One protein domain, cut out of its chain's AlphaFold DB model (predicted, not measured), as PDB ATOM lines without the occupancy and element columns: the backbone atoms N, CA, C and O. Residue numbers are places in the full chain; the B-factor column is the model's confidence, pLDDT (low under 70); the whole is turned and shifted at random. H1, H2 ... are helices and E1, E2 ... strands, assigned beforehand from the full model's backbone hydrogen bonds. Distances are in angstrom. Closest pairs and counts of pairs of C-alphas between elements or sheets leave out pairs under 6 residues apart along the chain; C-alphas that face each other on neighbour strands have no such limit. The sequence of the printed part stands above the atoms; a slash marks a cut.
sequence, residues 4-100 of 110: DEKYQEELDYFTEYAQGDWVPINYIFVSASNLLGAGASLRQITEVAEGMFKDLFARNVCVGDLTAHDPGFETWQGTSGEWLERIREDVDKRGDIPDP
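This is residues 4 to 100 of the 110 residues of an uncharacterized protein of Amycolatopsis thailandensis (UniProt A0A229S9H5). Helix H3 makes the core, with H1 and H2 crossing it steeply on one side and H4 running beside it in the opposite direction on another. A small two-stranded hairpin, E1 and E2, lies at one end of the longest axis, and residues 95 to 100 turn back from H4 toward H2. The printed part has 97 residues, with named elements in the order H1, H2, H3, E1, E2, H4; the sheet E1 - E2 is antiparallel and the class is mostly helix. It is compact, with a radius of gyration of the C-alphas of 13.3 A and spans of 41 by 31 by 22 A.

H1, residues 4 to 20, begins at C-alpha 4 (105.996, 144.406, 183.434) and is 24.8 A long. H2 is residues 26 to 36, 15.5 A, and H3 residues 42 to 58, 24.1 A. E1 is residues 62 to 66, 12.3 A, and E2 residues 73 to 75, 6.5 A. H4, residues 80 to 94, 21.3 A, ends at C-alpha 94 (125.448, 160.783, 168.699).

H3 is the hub, touching three helices. With residues 52 to 56 alone it touches residues 11 to 15 of H1, at a steep tilt of 59 degrees; the closest C-alphas, of Leu 11 and Leu 56, are 6.6 A apart. It touches H2 at a steep tilt of 65 degrees, closest at the C-alphas of Phe 29 and Ala 49, 5.3 A. It touches H4 at a shallow tilt of 20 degrees, opposite ways, closest at the C-alphas of Phe 57 and Ser 80, 6.5 A. H1 and H2, a helical hairpin, only just touch, with 3 pairs of C-alphas within 8 A, the closest those of Tyr 7 and Leu 35, 7.3 A. In the hairpin E1 and E2, N 65 and O 74 are 2.9 A apart, within hydrogen-bond range. In H1, H2, H3 and H4 every O i to N i+4 pair is within hydrogen-bond range.

The farthest C-alphas, of Gly 39 and Asp 70, are 41.4 A apart. The printed part has no cut and no long link. Its mean pLDDT is 95.1; residue 71 alone is under 70.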
ATOM      1  N   ASP A   4     105.232 144.386 182.184       92.25
ATOM      2  CA  ASP A   4     105.996 144.406 183.434       92.25
ATOM      3  C   ASP A   4     106.738 143.082 183.658       92.25
ATOM      4  O   ASP A   4     107.900 143.082 184.049       92.25
ATOM      5  N   GLU A   5     106.095 141.953 183.355       95.31
ATOM      6  CA  GLU A   5     106.707 140.622 183.421       95.31
ATOM      7  C   GLU A   5     107.896 140.518 182.456       95.31
ATOM      8  O   GLU A   5     108.975 140.110 182.871       95.31
ATOM      9  N   LYS A   6     107.738 140.970 181.202       94.81
ATOM     10  CA  LYS A   6     108.847 141.015 180.231       94.81
ATOM     11  C   LYS A   6     109.994 141.894 180.715       94.81
ATOM     12  O   LYS A   6     111.149 141.520 180.587       94.81
ATOM     13  N   TYR A   7     109.673 143.063 181.258       97.25
ATOM     14  CA  TYR A   7     110.677 143.991 181.762       97.25
ATOM     15  C   TYR A   7     111.484 143.376 182.914       97.25
ATOM     16  O   TYR A   7     112.707 143.474 182.924       97.25
ATOM     17  N   GLN A   8     110.824 142.704 183.863       97.75
ATOM     18  CA  GLN A   8     111.522 142.028 184.961       97.75
ATOM     19  C   GLN A   8     112.371 140.849 184.476       97.75
ATOM     20  O   GLN A   8     113.499 140.711 184.937       97.75
ATOM     21  N   GLU A   9     111.885 140.055 183.519       97.75
ATOM     22  CA  GLU A   9     112.677 138.972 182.920       97.75
ATOM     23  C   GLU A   9     113.953 139.490 182.248       97.75
ATOM     24  O   GLU A   9     115.017 138.899 182.420       97.75
ATOM     25  N   GLU A  10     113.880 140.616 181.533       98.00
ATOM     26  CA  GLU A  10     115.061 141.250 180.935       98.00
ATOM     27  C   GLU A  10     116.052 141.717 182.011       98.00
ATOM     28  O   GLU A  10     117.256 141.496 181.884       98.00
ATOM     29  N   LEU A  11     115.571 142.321 183.105       98.31
ATOM     30  CA  LEU A  11     116.442 142.712 184.216       98.31
ATOM     31  C   LEU A  11     117.112 141.505 184.879       98.31
ATOM     32  O   LEU A  11     118.300 141.574 185.203       98.31
ATOM     33  N   ASP A  12     116.371 140.422 185.103       98.19
ATOM     34  CA  ASP A  12     116.894 139.190 185.693       98.19
ATOM     35  C   ASP A  12     117.962 138.576 184.782       98.19
ATOM     36  O   ASP A  12     119.071 138.301 185.243       98.19
ATOM     37  N   TYR A  13     117.675 138.491 183.481       98.00
ATOM     38  CA  TYR A  13     118.615 138.028 182.464       98.00
ATOM     39  C   TYR A  13     119.915 138.842 182.459       98.00
ATOM     40  O   TYR A  13     121.001 138.268 182.527       98.00
ATOM     41  N   PHE A  14     119.839 140.176 182.418       98.31
ATOM     42  CA  PHE A  14     121.046 141.009 182.402       98.31
ATOM     43  C   PHE A  14     121.800 140.993 183.729       98.31
ATOM     44  O   PHE A  14     123.023 141.115 183.721       98.31
ATOM     45  N   THR A  15     121.106 140.817 184.855       98.19
ATOM     46  CA  THR A  15     121.756 140.654 186.162       98.19
ATOM     47  C   THR A  15     122.556 139.352 186.197       98.19
ATOM     48  O   THR A  15     123.718 139.372 186.588       98.19
ATOM     49  N   GLU A  16     121.969 138.237 185.755       97.75
ATOM     50  CA  GLU A  16     122.655 136.939 185.674       97.75
ATOM     51  C   GLU A  16     123.821 136.985 184.678       97.75
ATOM     52  O   GLU A  16     124.919 136.521 184.981       97.75
ATOM     53  N   TYR A  17     123.633 137.611 183.515       96.94
ATOM     54  CA  TYR A  17     124.699 137.731 182.523       96.94
ATOM     55  C   TYR A  17     125.866 138.581 183.055       96.94
ATOM     56  O   TYR A  17     127.018 138.164 182.969       96.94
ATOM     57  N   ALA A  18     125.581 139.715 183.702       96.88
ATOM     58  CA  ALA A  18     126.606 140.575 184.293       96.88
ATOM     59  C   ALA A  18     127.367 139.923 185.464       96.88
ATOM     60  O   ALA A  18     128.433 140.417 185.821       96.88
ATOM     61  N   GLN A  19     126.854 138.839 186.062       95.38
ATOM     62  CA  GLN A  19     127.591 138.035 187.049       95.38
ATOM     63  C   GLN A  19     128.603 137.088 186.401       95.38
ATOM     64  O   GLN A  19     129.623 136.778 187.007       95.38
ATOM     65  N   GLY A  20     128.298 136.581 185.204       92.25
ATOM     66  CA  GLY A  20     129.120 135.580 184.523       92.25
ATOM     67  C   GLY A  20     130.087 136.148 183.485       92.25
ATOM     68  O   GLY A  20     131.038 135.460 183.120       92.25
ATOM     69  N   ASP A  21     129.831 137.356 182.982       93.50
ATOM     70  CA  ASP A  21     130.570 137.962 181.872       93.50
ATOM     71  C   ASP A  21     130.379 139.494 181.838       93.50
ATOM     72  O   ASP A  21     129.704 140.089 182.688       93.50
ATOM     73  N   TRP A  22     130.953 140.136 180.822       94.06
ATOM     74  CA  TRP A  22     130.776 141.550 180.523       94.06
ATOM     75  C   TRP A  22     129.708 141.762 179.453       94.06
ATOM     76  O   TRP A  22     129.793 141.238 178.342       94.06
ATOM     77  N   VAL A  23     128.720 142.604 179.753       96.50
ATOM     78  CA  VAL A  23     127.611 142.880 178.833       96.50
ATOM     79  C   VAL A  23     127.802 144.243 178.170       96.50
ATOM     80  O   VAL A  23     127.817 145.252 178.872       96.50
ATOM     81  N   PRO A  24     127.897 144.339 176.835       96.75
ATOM     82  CA  PRO A  24     127.865 145.626 176.151       96.75
ATOM     83  C   PRO A  24     126.617 146.430 176.536       96.75
ATOM     84  O   PRO A  24     125.498 145.918 176.451       96.75
ATOM     85  N   ILE A  25     126.761 147.710 176.894       95.81
ATOM     86  CA  ILE A  25     125.584 148.507 177.292       95.81
ATOM     87  C   ILE A  25     124.535 148.628 176.180       95.81
ATOM     88  O   ILE A  25     123.362 148.862 176.464       95.81
ATOM     89  N   ASN A  26     124.944 148.505 174.909       96.31
ATOM     90  CA  ASN A  26     124.037 148.652 173.776       96.31
ATOM     91  C   ASN A  26     122.911 147.607 173.831       96.31
ATOM     92  O   ASN A  26     121.818 147.856 173.329       96.31
ATOM     93  N   TYR A  27     123.141 146.465 174.490       97.62
ATOM     94  CA  TYR A  27     122.124 145.432 174.670       97.62
ATOM     95  C   TYR A  27     120.950 145.902 175.530       97.62
ATOM     96  O   TYR A  27     119.826 145.472 175.281       97.62
ATOM     97  N   ILE A  28     121.162 146.846 176.452       98.00
ATOM     98  CA  ILE A  28     120.067 147.448 177.222       98.00
ATOM     99  C   ILE A  28     119.170 148.289 176.313       98.00
ATOM    100  O   ILE A  28     117.948 148.181 176.374       98.00
ATOM    101  N   PHE A  29     119.754 149.065 175.398       97.50
ATOM    102  CA  PHE A  29     118.987 149.830 174.412       97.50
ATOM    103  C   PHE A  29     118.253 148.925 173.414       97.50
ATOM    104  O   PHE A  29     117.107 149.195 173.054       97.50
ATOM    105  N   VAL A  30     118.879 147.825 172.985       96.38
ATOM    106  CA  VAL A  30     118.233 146.820 172.125       96.38
ATOM    107  C   VAL A  30     117.051 146.169 172.845       96.38
ATOM    108  O   VAL A  30     115.974 146.054 172.261       96.38
ATOM    109  N   SER A  31     117.218 145.792 174.113       97.56
ATOM    110  CA  SER A  31     116.138 145.237 174.930       97.56
ATOM    111  C   SER A  31     114.994 146.242 175.112       97.56
ATOM    112  O   SER A  31     113.842 145.928 174.812       97.56
ATOM    113  N   ALA A  32     115.305 147.499 175.445       97.56
ATOM    114  CA  ALA A  32     114.328 148.582 175.526       97.56
ATOM    115  C   ALA A  32     113.544 148.775 174.211       97.56
ATOM    116  O   ALA A  32     112.318 148.917 174.224       97.56
ATOM    117  N   SER A  33     114.227 148.717 173.065       96.69
ATOM    118  CA  SER A  33     113.597 148.760 171.740       96.69
ATOM    119  C   SER A  33     112.659 147.571 171.504       96.69
ATOM    120  O   SER A  33     111.524 147.751 171.060       96.69
ATOM    121  N   ASN A  34     113.075 146.359 171.881       95.94
ATOM    122  CA  ASN A  34     112.249 145.154 171.769       95.94
ATOM    123  C   ASN A  34     111.001 145.203 172.665       95.94
ATOM    124  O   ASN A  34     109.934 144.744 172.250       95.94
ATOM    125  N   LEU A  35     111.115 145.771 173.868       96.56
ATOM    126  CA  LEU A  35     109.996 145.951 174.796       96.56
ATOM    127  C   LEU A  35     108.947 146.930 174.249       96.56
ATOM    128  O   LEU A  35     107.747 146.681 174.380       96.56
ATOM    129  N   LEU A  36     109.391 148.018 173.614       95.94
ATOM    130  CA  LEU A  36     108.513 149.018 172.995       95.94
ATOM    131  C   LEU A  36     107.917 148.545 171.662       95.94
ATOM    132  O   LEU A  36     106.800 148.928 171.307       95.94
ATOM    133  N   GLY A  37     108.645 147.698 170.936       93.75
ATOM    134  CA  GLY A  37     108.254 147.173 169.638       93.75
ATOM    135  C   GLY A  37     108.570 148.110 168.467       93.75
ATOM    136  O   GLY A  37     109.213 149.153 168.592       93.75
ATOM    137  N   ALA A  38     108.122 147.703 167.278       92.00
ATOM    138  CA  ALA A  38     108.459 148.384 166.032       92.00
ATOM    139  C   ALA A  38     107.965 149.842 165.999       92.00
ATOM    140  O   ALA A  38     106.806 150.128 166.303       92.00
ATOM    141  N   GLY A  39     108.834 150.751 165.546       92.19
ATOM    142  CA  GLY A  39     108.518 152.173 165.380       92.19
ATOM    143  C   GLY A  39     108.777 153.041 166.614       92.19
ATOM    144  O   GLY A  39     108.487 154.236 166.567       92.19
ATOM    145  N   ALA A  40     109.335 152.476 167.689       96.62
ATOM    146  CA  ALA A  40     109.821 153.253 168.822       96.62
ATOM    147  C   ALA A  40     110.892 154.262 168.376       96.62
ATOM    148  O   ALA A  40     111.825 153.929 167.645       96.62
ATOM    149  N   SER A  41     110.748 155.512 168.809       96.88
ATOM    150  CA  SER A  41     111.761 156.546 168.577       96.88
ATOM    151  C   SER A  41     112.968 156.349 169.493       96.88
ATOM    152  O   SER A  41     112.822 155.823 170.595       96.88
ATOM    153  N   LEU A  42     114.135 156.867 169.085       96.00
ATOM    154  CA  LEU A  42     115.343 156.866 169.920       96.00
ATOM    155  C   LEU A  42     115.058 157.405 171.325       96.00
ATOM    156  O   LEU A  42     115.419 156.774 172.304       96.00
ATOM    157  N   ARG A  43     114.317 158.513 171.429       96.38
ATOM    158  CA  ARG A  43     113.941 159.097 172.720       96.38
ATOM    159  C   ARG A  43     113.175 158.120 173.618       96.38
ATOM    160  O   ARG A  43     113.485 158.023 174.796       96.38
ATOM    161  N   GLN A  44     112.182 157.413 173.077       97.69
ATOM    162  CA  GLN A  44     111.406 156.442 173.856       97.69
ATOM    163  C   GLN A  44     112.276 155.261 174.291       97.69
ATOM    164  O   GLN A  44     112.167 154.808 175.426       97.69
ATOM    165  N   ILE A  45     113.154 154.790 173.400       97.94
ATOM    166  CA  ILE A  45     114.104 153.716 173.698       97.94
ATOM    167  C   ILE A  45     115.047 154.153 174.822       97.94
ATOM    168  O   ILE A  45     115.202 153.416 175.789       97.94
ATOM    169  N   THR A  46     115.614 155.359 174.739       97.12
ATOM    170  CA  THR A  46     116.486 155.925 175.774       97.12
ATOM    171  C   THR A  46     115.759 156.054 177.109       97.12
ATOM    172  O   THR A  46     116.300 155.633 178.122       97.12
ATOM    173  N   GLU A  47     114.517 156.550 177.133       97.38
ATOM    174  CA  GLU A  47     113.731 156.676 178.372       97.38
ATOM    175  C   GLU A  47     113.505 155.312 179.063       97.38
ATOM    176  O   GLU A  47     113.633 155.214 180.284       97.38
ATOM    177  N   VAL A  48     113.224 154.247 178.302       98.06
ATOM    178  CA  VAL A  48     113.084 152.884 178.854       98.06
ATOM    179  C   VAL A  48     114.437 152.310 179.277       98.06
ATOM    180  O   VAL A  48     114.544 151.760 180.373       98.06
ATOM    181  N   ALA A  49     115.477 152.472 178.457       98.19
ATOM    182  CA  ALA A  49     116.826 152.007 178.769       98.19
ATOM    183  C   ALA A  49     117.374 152.673 180.041       98.19
ATOM    184  O   ALA A  49     117.968 151.996 180.874       98.19
ATOM    185  N   GLU A  50     117.122 153.968 180.252       98.06
ATOM    186  CA  GLU A  50     117.482 154.667 181.489       98.06
ATOM    187  C   GLU A  50     116.803 154.060 182.722       98.06
ATOM    188  O   GLU A  50     117.419 153.982 183.787       98.06
ATOM    189  N   GLY A  51     115.542 153.635 182.594       98.06
ATOM    190  CA  GLY A  51     114.846 152.881 183.637       98.06
ATOM    191  C   GLY A  51     115.561 151.568 183.942       98.06
ATOM    192  O   GLY A  51     115.906 151.307 185.094       98.06
ATOM    193  N   MET A  52     115.885 150.805 182.896       98.62
ATOM    194  CA  MET A  52     116.582 149.527 183.037       98.62
ATOM    195  C   MET A  52     117.958 149.692 183.683       98.62
ATOM    196  O   MET A  52     118.295 148.941 184.594       98.62
ATOM    197  N   PHE A  53     118.741 150.697 183.278       98.44
ATOM    198  CA  PHE A  53     120.030 150.993 183.902       98.44
ATOM    199  C   PHE A  53     119.881 151.293 185.392       98.44
ATOM    200  O   PHE A  53     120.609 150.718 186.193       98.44
ATOM    201  N   LYS A  54     118.919 152.136 185.791       98.38
ATOM    202  CA  LYS A  54     118.680 152.436 187.215       98.38
ATOM    203  C   LYS A  54     118.373 151.174 188.016       98.38
ATOM    204  O   LYS A  54     118.926 151.002 189.102       98.38
ATOM    205  N   ASP A  55     117.530 150.300 187.477       98.50
ATOM    206  CA  ASP A  55     117.149 149.060 188.149       98.50
ATOM    207  C   ASP A  55     118.312 148.059 188.209       98.50
ATOM    208  O   ASP A  55     118.516 147.421 189.241       98.50
ATOM    209  N   LEU A  56     119.128 147.962 187.157       98.44
ATOM    210  CA  LEU A  56     120.351 147.152 187.154       98.44
ATOM    211  C   LEU A  56     121.377 147.686 188.162       98.44
ATOM    212  O   LEU A  56     121.953 146.914 188.927       98.44
ATOM    213  N   PHE A  57     121.557 149.005 188.246       97.62
ATOM    214  CA  PHE A  57     122.453 149.624 189.226       97.62
ATOM    215  C   PHE A  57     121.985 149.367 190.662       97.62
ATOM    216  O   PHE A  57     122.801 149.092 191.541       97.62
ATOM    217  N   ALA A  58     120.672 149.376 190.908       97.44
ATOM    218  CA  ALA A  58     120.101 148.987 192.198       97.44
ATOM    219  C   ALA A  58     120.332 147.500 192.542       97.44
ATOM    220  O   ALA A  58     120.257 147.124 193.712       97.44
ATOM    221  N   ARG A  59     120.645 146.664 191.544       96.88
ATOM    222  CA  ARG A  59     121.017 145.245 191.677       96.88
ATOM    223  C   ARG A  59     122.539 145.023 191.723       96.88
ATOM    224  O   ARG A  59     122.989 143.892 191.572       96.88
ATOM    225  N   ASN A  60     123.320 146.077 191.981       96.50
ATOM    226  CA  ASN A  60     124.791 146.087 192.026       96.50
ATOM    227  C   ASN A  60     125.492 145.857 190.678       96.50
ATOM    228  O   ASN A  60     126.690 145.591 190.658       96.50
ATOM    229  N   VAL A  61     124.785 145.987 189.553       97.69
ATOM    230  CA  VAL A  61     125.449 146.040 188.247       97.69
ATOM    231  C   VAL A  61     126.183 147.374 188.126       97.69
ATOM    232  O   VAL A  61     125.606 148.438 188.344       97.69
ATOM    233  N   CYS A  62     127.460 147.322 187.776       97.00
ATOM    234  CA  CYS A  62     128.310 148.482 187.547       97.00
ATOM    235  C   CYS A  62     128.541 148.698 186.051       97.00
ATOM    236  O   CYS A  62     128.461 147.756 185.265       97.00
ATOM    237  N   VAL A  63     128.860 149.936 185.665       97.00
ATOM    238  CA  VAL A  63     129.317 150.270 184.307       97.00
ATOM    239  C   VAL A  63     130.821 150.483 184.325       97.00
ATOM    240  O   VAL A  63     131.353 151.062 185.273       97.00
ATOM    241  N   GLY A  64     131.509 150.041 183.284       95.81
ATOM    242  CA  GLY A  64     132.953 150.144 183.194       95.81
ATOM    243  C   GLY A  64     133.496 149.919 181.793       95.81
ATOM    244  O   GLY A  64     132.750 149.741 180.827       95.81
ATOM    245  N   ASP A  65     134.817 149.916 181.712       95.31
ATOM    246  CA  ASP A  65     135.579 149.644 180.499       95.31
ATOM    247  C   ASP A  65     136.304 148.303 180.620       95.31
ATOM    248  O   ASP A  65     136.767 147.924 181.699       95.31
ATOM    249  N   LEU A  66     136.436 147.585 179.502       92.94
ATOM    250  CA  LEU A  66     137.295 146.405 179.461       92.94
ATOM    251  C   LEU A  66     138.757 146.824 179.427       92.94
ATOM    252  O   LEU A  66     139.151 147.710 178.665       92.94
ATOM    253  N   THR A  67     139.579 146.138 180.211       89.62
ATOM    254  CA  THR A  67     141.020 146.373 180.262       89.62
ATOM    255  C   THR A  67     141.787 145.102 179.911       89.62
ATOM    256  O   THR A  67     141.291 143.985 180.027       89.62
ATOM    257  N   ALA A  68     143.034 145.262 179.465       85.62
ATOM    258  CA  ALA A  68     143.912 144.132 179.151       85.62
ATOM    259  C   ALA A  68     144.495 143.443 180.405       85.62
ATOM    260  O   ALA A  68     145.294 142.513 180.279       85.62
ATOM    261  N   HIS A  69     144.161 143.927 181.604       79.12
ATOM    262  CA  HIS A  69     144.718 143.490 182.881       79.12
ATOM    263  C   HIS A  69     143.631 142.861 183.736       79.12
ATOM    264  O   HIS A  69     142.515 143.344 183.710       79.12
ATOM    265  N   ASP A  70     143.961 141.838 184.524       71.50
ATOM    266  CA  ASP A  70     143.053 141.238 185.512       71.50
ATOM    267  C   ASP A  70     142.615 142.287 186.561       71.50
ATOM    268  O   ASP A  70     143.495 142.996 187.069       71.50
ATOM    269  N   PRO A  71     141.307 142.454 186.866       67.81
ATOM    270  CA  PRO A  71     140.160 141.566 186.578       67.81
ATOM    271  C   PRO A  71     139.447 141.772 185.220       67.81
ATOM    272  O   PRO A  71     138.302 141.383 185.034       67.81
ATOM    273  N   GLY A  72     140.086 142.411 184.244       88.62
ATOM    274  CA  GLY A  72     139.595 142.597 182.871       88.62
ATOM    275  C   GLY A  72     138.539 143.692 182.716       88.62
ATOM    276  O   GLY A  72     138.189 144.045 181.595       88.62
ATOM    277  N   PHE A  73     138.088 144.276 183.827       93.62
ATOM    278  CA  PHE A  73     137.044 145.290 183.889       93.62
ATOM    279  C   PHE A  73     137.406 146.376 184.902       93.62
ATOM    280  O   PHE A  73     137.745 146.086 186.050       93.62
ATOM    281  N   GLU A  74     137.314 147.636 184.488       93.88
ATOM    282  CA  GLU A  74     137.487 148.797 185.355       93.88
ATOM    283  C   GLU A  74     136.166 149.556 185.452       93.88
ATOM    284  O   GLU A  74     135.683 150.123 184.473       93.88
ATOM    285  N   THR A  75     135.578 149.570 186.651       95.50
ATOM    286  CA  THR A  75     134.351 150.331 186.912       95.50
ATOM    287  C   THR A  75     134.615 151.818 186.714       95.50
ATOM    288  O   THR A  75     135.612 152.361 187.201       95.50
ATOM    289  N   TRP A  76     133.700 152.497 186.029       96.00
ATOM    290  CA  TRP A  76     133.761 153.941 185.894       96.00
ATOM    291  C   TRP A  76     133.740 154.614 187.262       96.00
ATOM    292  O   TRP A  76     132.995 154.240 188.164       96.00
ATOM    293  N   GLN A  77     134.537 155.664 187.407       95.75
ATOM    294  CA  GLN A  77     134.530 156.459 188.627       95.75
ATOM    295  C   GLN A  77     133.200 157.211 188.784       95.75
ATOM    296  O   GLN A  77     132.539 157.535 187.796       95.75
ATOM    297  N   GLY A  78     132.833 157.503 190.032       95.50
ATOM    298  CA  GLY A  78     131.622 158.250 190.368       95.50
ATOM    299  C   GLY A  78     130.458 157.369 190.815       95.50
ATOM    300  O   GLY A  78     130.631 156.254 191.304       95.50
ATOM    301  N   THR A  79     129.263 157.930 190.707       96.62
ATOM    302  CA  THR A  79     127.996 157.359 191.160       96.62
ATOM    303  C   THR A  79     127.178 156.821 189.991       96.62
ATOM    304  O   THR A  79     127.342 157.238 188.847       96.62
ATOM    305  N   SER A  80     126.208 155.954 190.285       96.56
ATOM    306  CA  SER A  80     125.269 155.441 189.280       96.56
ATOM    307  C   SER A  80     124.479 156.543 188.560       96.56
ATOM    308  O   SER A  80     124.133 156.388 187.390       96.56
ATOM    309  N   GLY A  81     124.232 157.675 189.227       97.38
ATOM    310  CA  GLY A  81     123.639 158.862 188.609       97.38
ATOM    311  C   GLY A  81     124.564 159.515 187.580       97.38
ATOM    312  O   GLY A  81     124.120 159.815 186.477       97.38
ATOM    313  N   GLU A  82     125.848 159.668 187.909       97.88
ATOM    314  CA  GLU A  82     126.860 160.220 186.996       97.88
ATOM    315  C   GLU A  82     127.126 159.286 185.807       97.88
ATOM    316  O   GLU A  82     127.293 159.750 184.681       97.88
ATOM    317  N   TRP A  83     127.109 157.966 186.016       97.62
ATOM    318  CA  TRP A  83     127.209 156.999 184.917       97.62
ATOM    319  C   TRP A  83     126.027 157.110 183.963       97.62
ATOM    320  O   TRP A  83     126.212 157.101 182.747       97.62
ATOM    321  N   LEU A  84     124.814 157.242 184.505       97.38
ATOM    322  CA  LEU A  84     123.614 157.399 183.698       97.38
ATOM    323  C   LEU A  84     123.622 158.713 182.911       97.38
ATOM    324  O   LEU A  84     123.273 158.718 181.734       97.38
ATOM    325  N   GLU A  85     124.039 159.810 183.545       97.06
ATOM    326  CA  GLU A  85     124.207 161.103 182.882       97.06
ATOM    327  C   GLU A  85     125.206 160.989 181.728       97.06
ATOM    328  O   GLU A  85     124.879 161.358 180.603       97.06
ATOM    329  N   ARG A  86     126.358 160.351 181.963       96.75
ATOM    330  CA  ARG A  86     127.363 160.085 180.926       96.75
ATOM    331  C   ARG A  86     126.801 159.258 179.760       96.75
ATOM    332  O   ARG A  86     127.061 159.594 178.608       96.75
ATOM    333  N   ILE A  87     126.032 158.199 180.034       95.69
ATOM    334  CA  ILE A  87     125.369 157.377 178.998       95.69
ATOM    335  C   ILE A  87     124.392 158.224 178.179       95.69
ATOM    336  O   ILE A  87     124.402 158.173 176.949       95.69
ATOM    337  N   ARG A  88     123.564 159.019 178.856       94.81
ATOM    338  CA  ARG A  88     122.581 159.884 178.207       94.81
ATOM    339  C   ARG A  88     123.249 160.926 177.315       94.81
ATOM    340  O   ARG A  88     122.834 161.094 176.172       94.81
ATOM    341  N   GLU A  89     124.278 161.603 177.815       95.50
ATOM    342  CA  GLU A  89     125.023 162.610 177.058       95.50
ATOM    343  C   GLU A  89     125.632 162.036 175.775       95.50
ATOM    344  O   GLU A  89     125.636 162.709 174.744       95.50
ATOM    345  N   ASP A  90     126.128 160.796 175.811       94.81
ATOM    346  CA  ASP A  90     126.692 160.145 174.630       94.81
ATOM    347  C   ASP A  90     125.628 159.835 173.574       94.81
ATOM    348  O   ASP A  90     125.810 160.186 172.406       94.81
ATOM    349  N   VAL A  91     124.485 159.273 173.982       95.00
ATOM    350  CA  VAL A  91     123.356 159.011 173.073       95.00
ATOM    351  C   VAL A  91     122.816 160.314 172.483       95.00
ATOM    352  O   VAL A  91     122.623 160.405 171.268       95.00
ATOM    353  N   ASP A  92     122.629 161.348 173.308       94.12
ATOM    354  CA  ASP A  92     122.157 162.665 172.865       94.12
ATOM    355  C   ASP A  92     123.141 163.307 171.870       94.12
ATOM    356  O   ASP A  92     122.733 163.896 170.867       94.12
ATOM    357  N   LYS A  93     124.451 163.168 172.111       95.19
ATOM    358  CA  LYS A  93     125.504 163.692 171.232       95.19
ATOM    359  C   LYS A  93     125.590 162.946 169.902       95.19
ATOM    360  O   LYS A  93     125.857 163.578 168.878       95.19
ATOM    361  N   ARG A  94     125.415 161.623 169.908       93.50
ATOM    362  CA  ARG A  94     125.448 160.783 168.699       93.50
ATOM    363  C   ARG A  94     124.173 160.914 167.876       93.50
ATOM    364  O   ARG A  94     124.238 160.868 166.651       93.50
ATOM    365  N   GLY A  95     123.034 161.087 168.542       95.50
ATOM    366  CA  GLY A  95     121.721 160.985 167.913       95.50
ATOM    367  C   GLY A  95     121.372 159.557 167.483       95.50
ATOM    368  O   GLY A  95     120.507 159.398 166.623       95.50
ATOM    369  N   ASP A  96     122.039 158.547 168.055       94.88
ATOM    370  CA  ASP A  96     121.806 157.119 167.811       94.88
ATOM    371  C   ASP A  96     122.274 156.267 169.011       94.88
ATOM    372  O   ASP A  96     122.957 156.765 169.911       94.88
ATOM    373  N   ILE A  97     121.900 154.986 169.028       92.69
ATOM    374  CA  ILE A  97     122.362 153.991 170.008       92.69
ATOM    375  C   ILE A  97     123.830 153.640 169.705       92.69
ATOM    376  O   ILE A  97     124.161 153.413 168.542       92.69
ATOM    377  N   PRO A  98     124.722 153.562 170.713       89.56
ATOM    378  CA  PRO A  98     126.106 153.151 170.489       89.56
ATOM    379  C   PRO A  98     126.192 151.715 169.955       89.56
ATOM    380  O   PRO A  98     125.442 150.834 170.386       89.56
ATOM    381  N   ASP A  99     127.148 151.458 169.063       90.19
ATOM    382  CA  ASP A  99     127.430 150.104 168.592       90.19
ATOM    383  C   ASP A  99     127.982 149.217 169.732       90.19
ATOM    384  O   ASP A  99     128.535 149.723 170.723       90.19
ATOM    385  N   PRO A 100     127.851 147.878 169.628       87.62
ATOM    386  CA  PRO A 100     128.387 146.970 170.634       87.62
ATOM    387  C   PRO A 100     129.877 147.205 170.900       87.62
ATOM    388  O   PRO A 100     130.706 147.123 169.996       87.62
TER     389      PRO A 100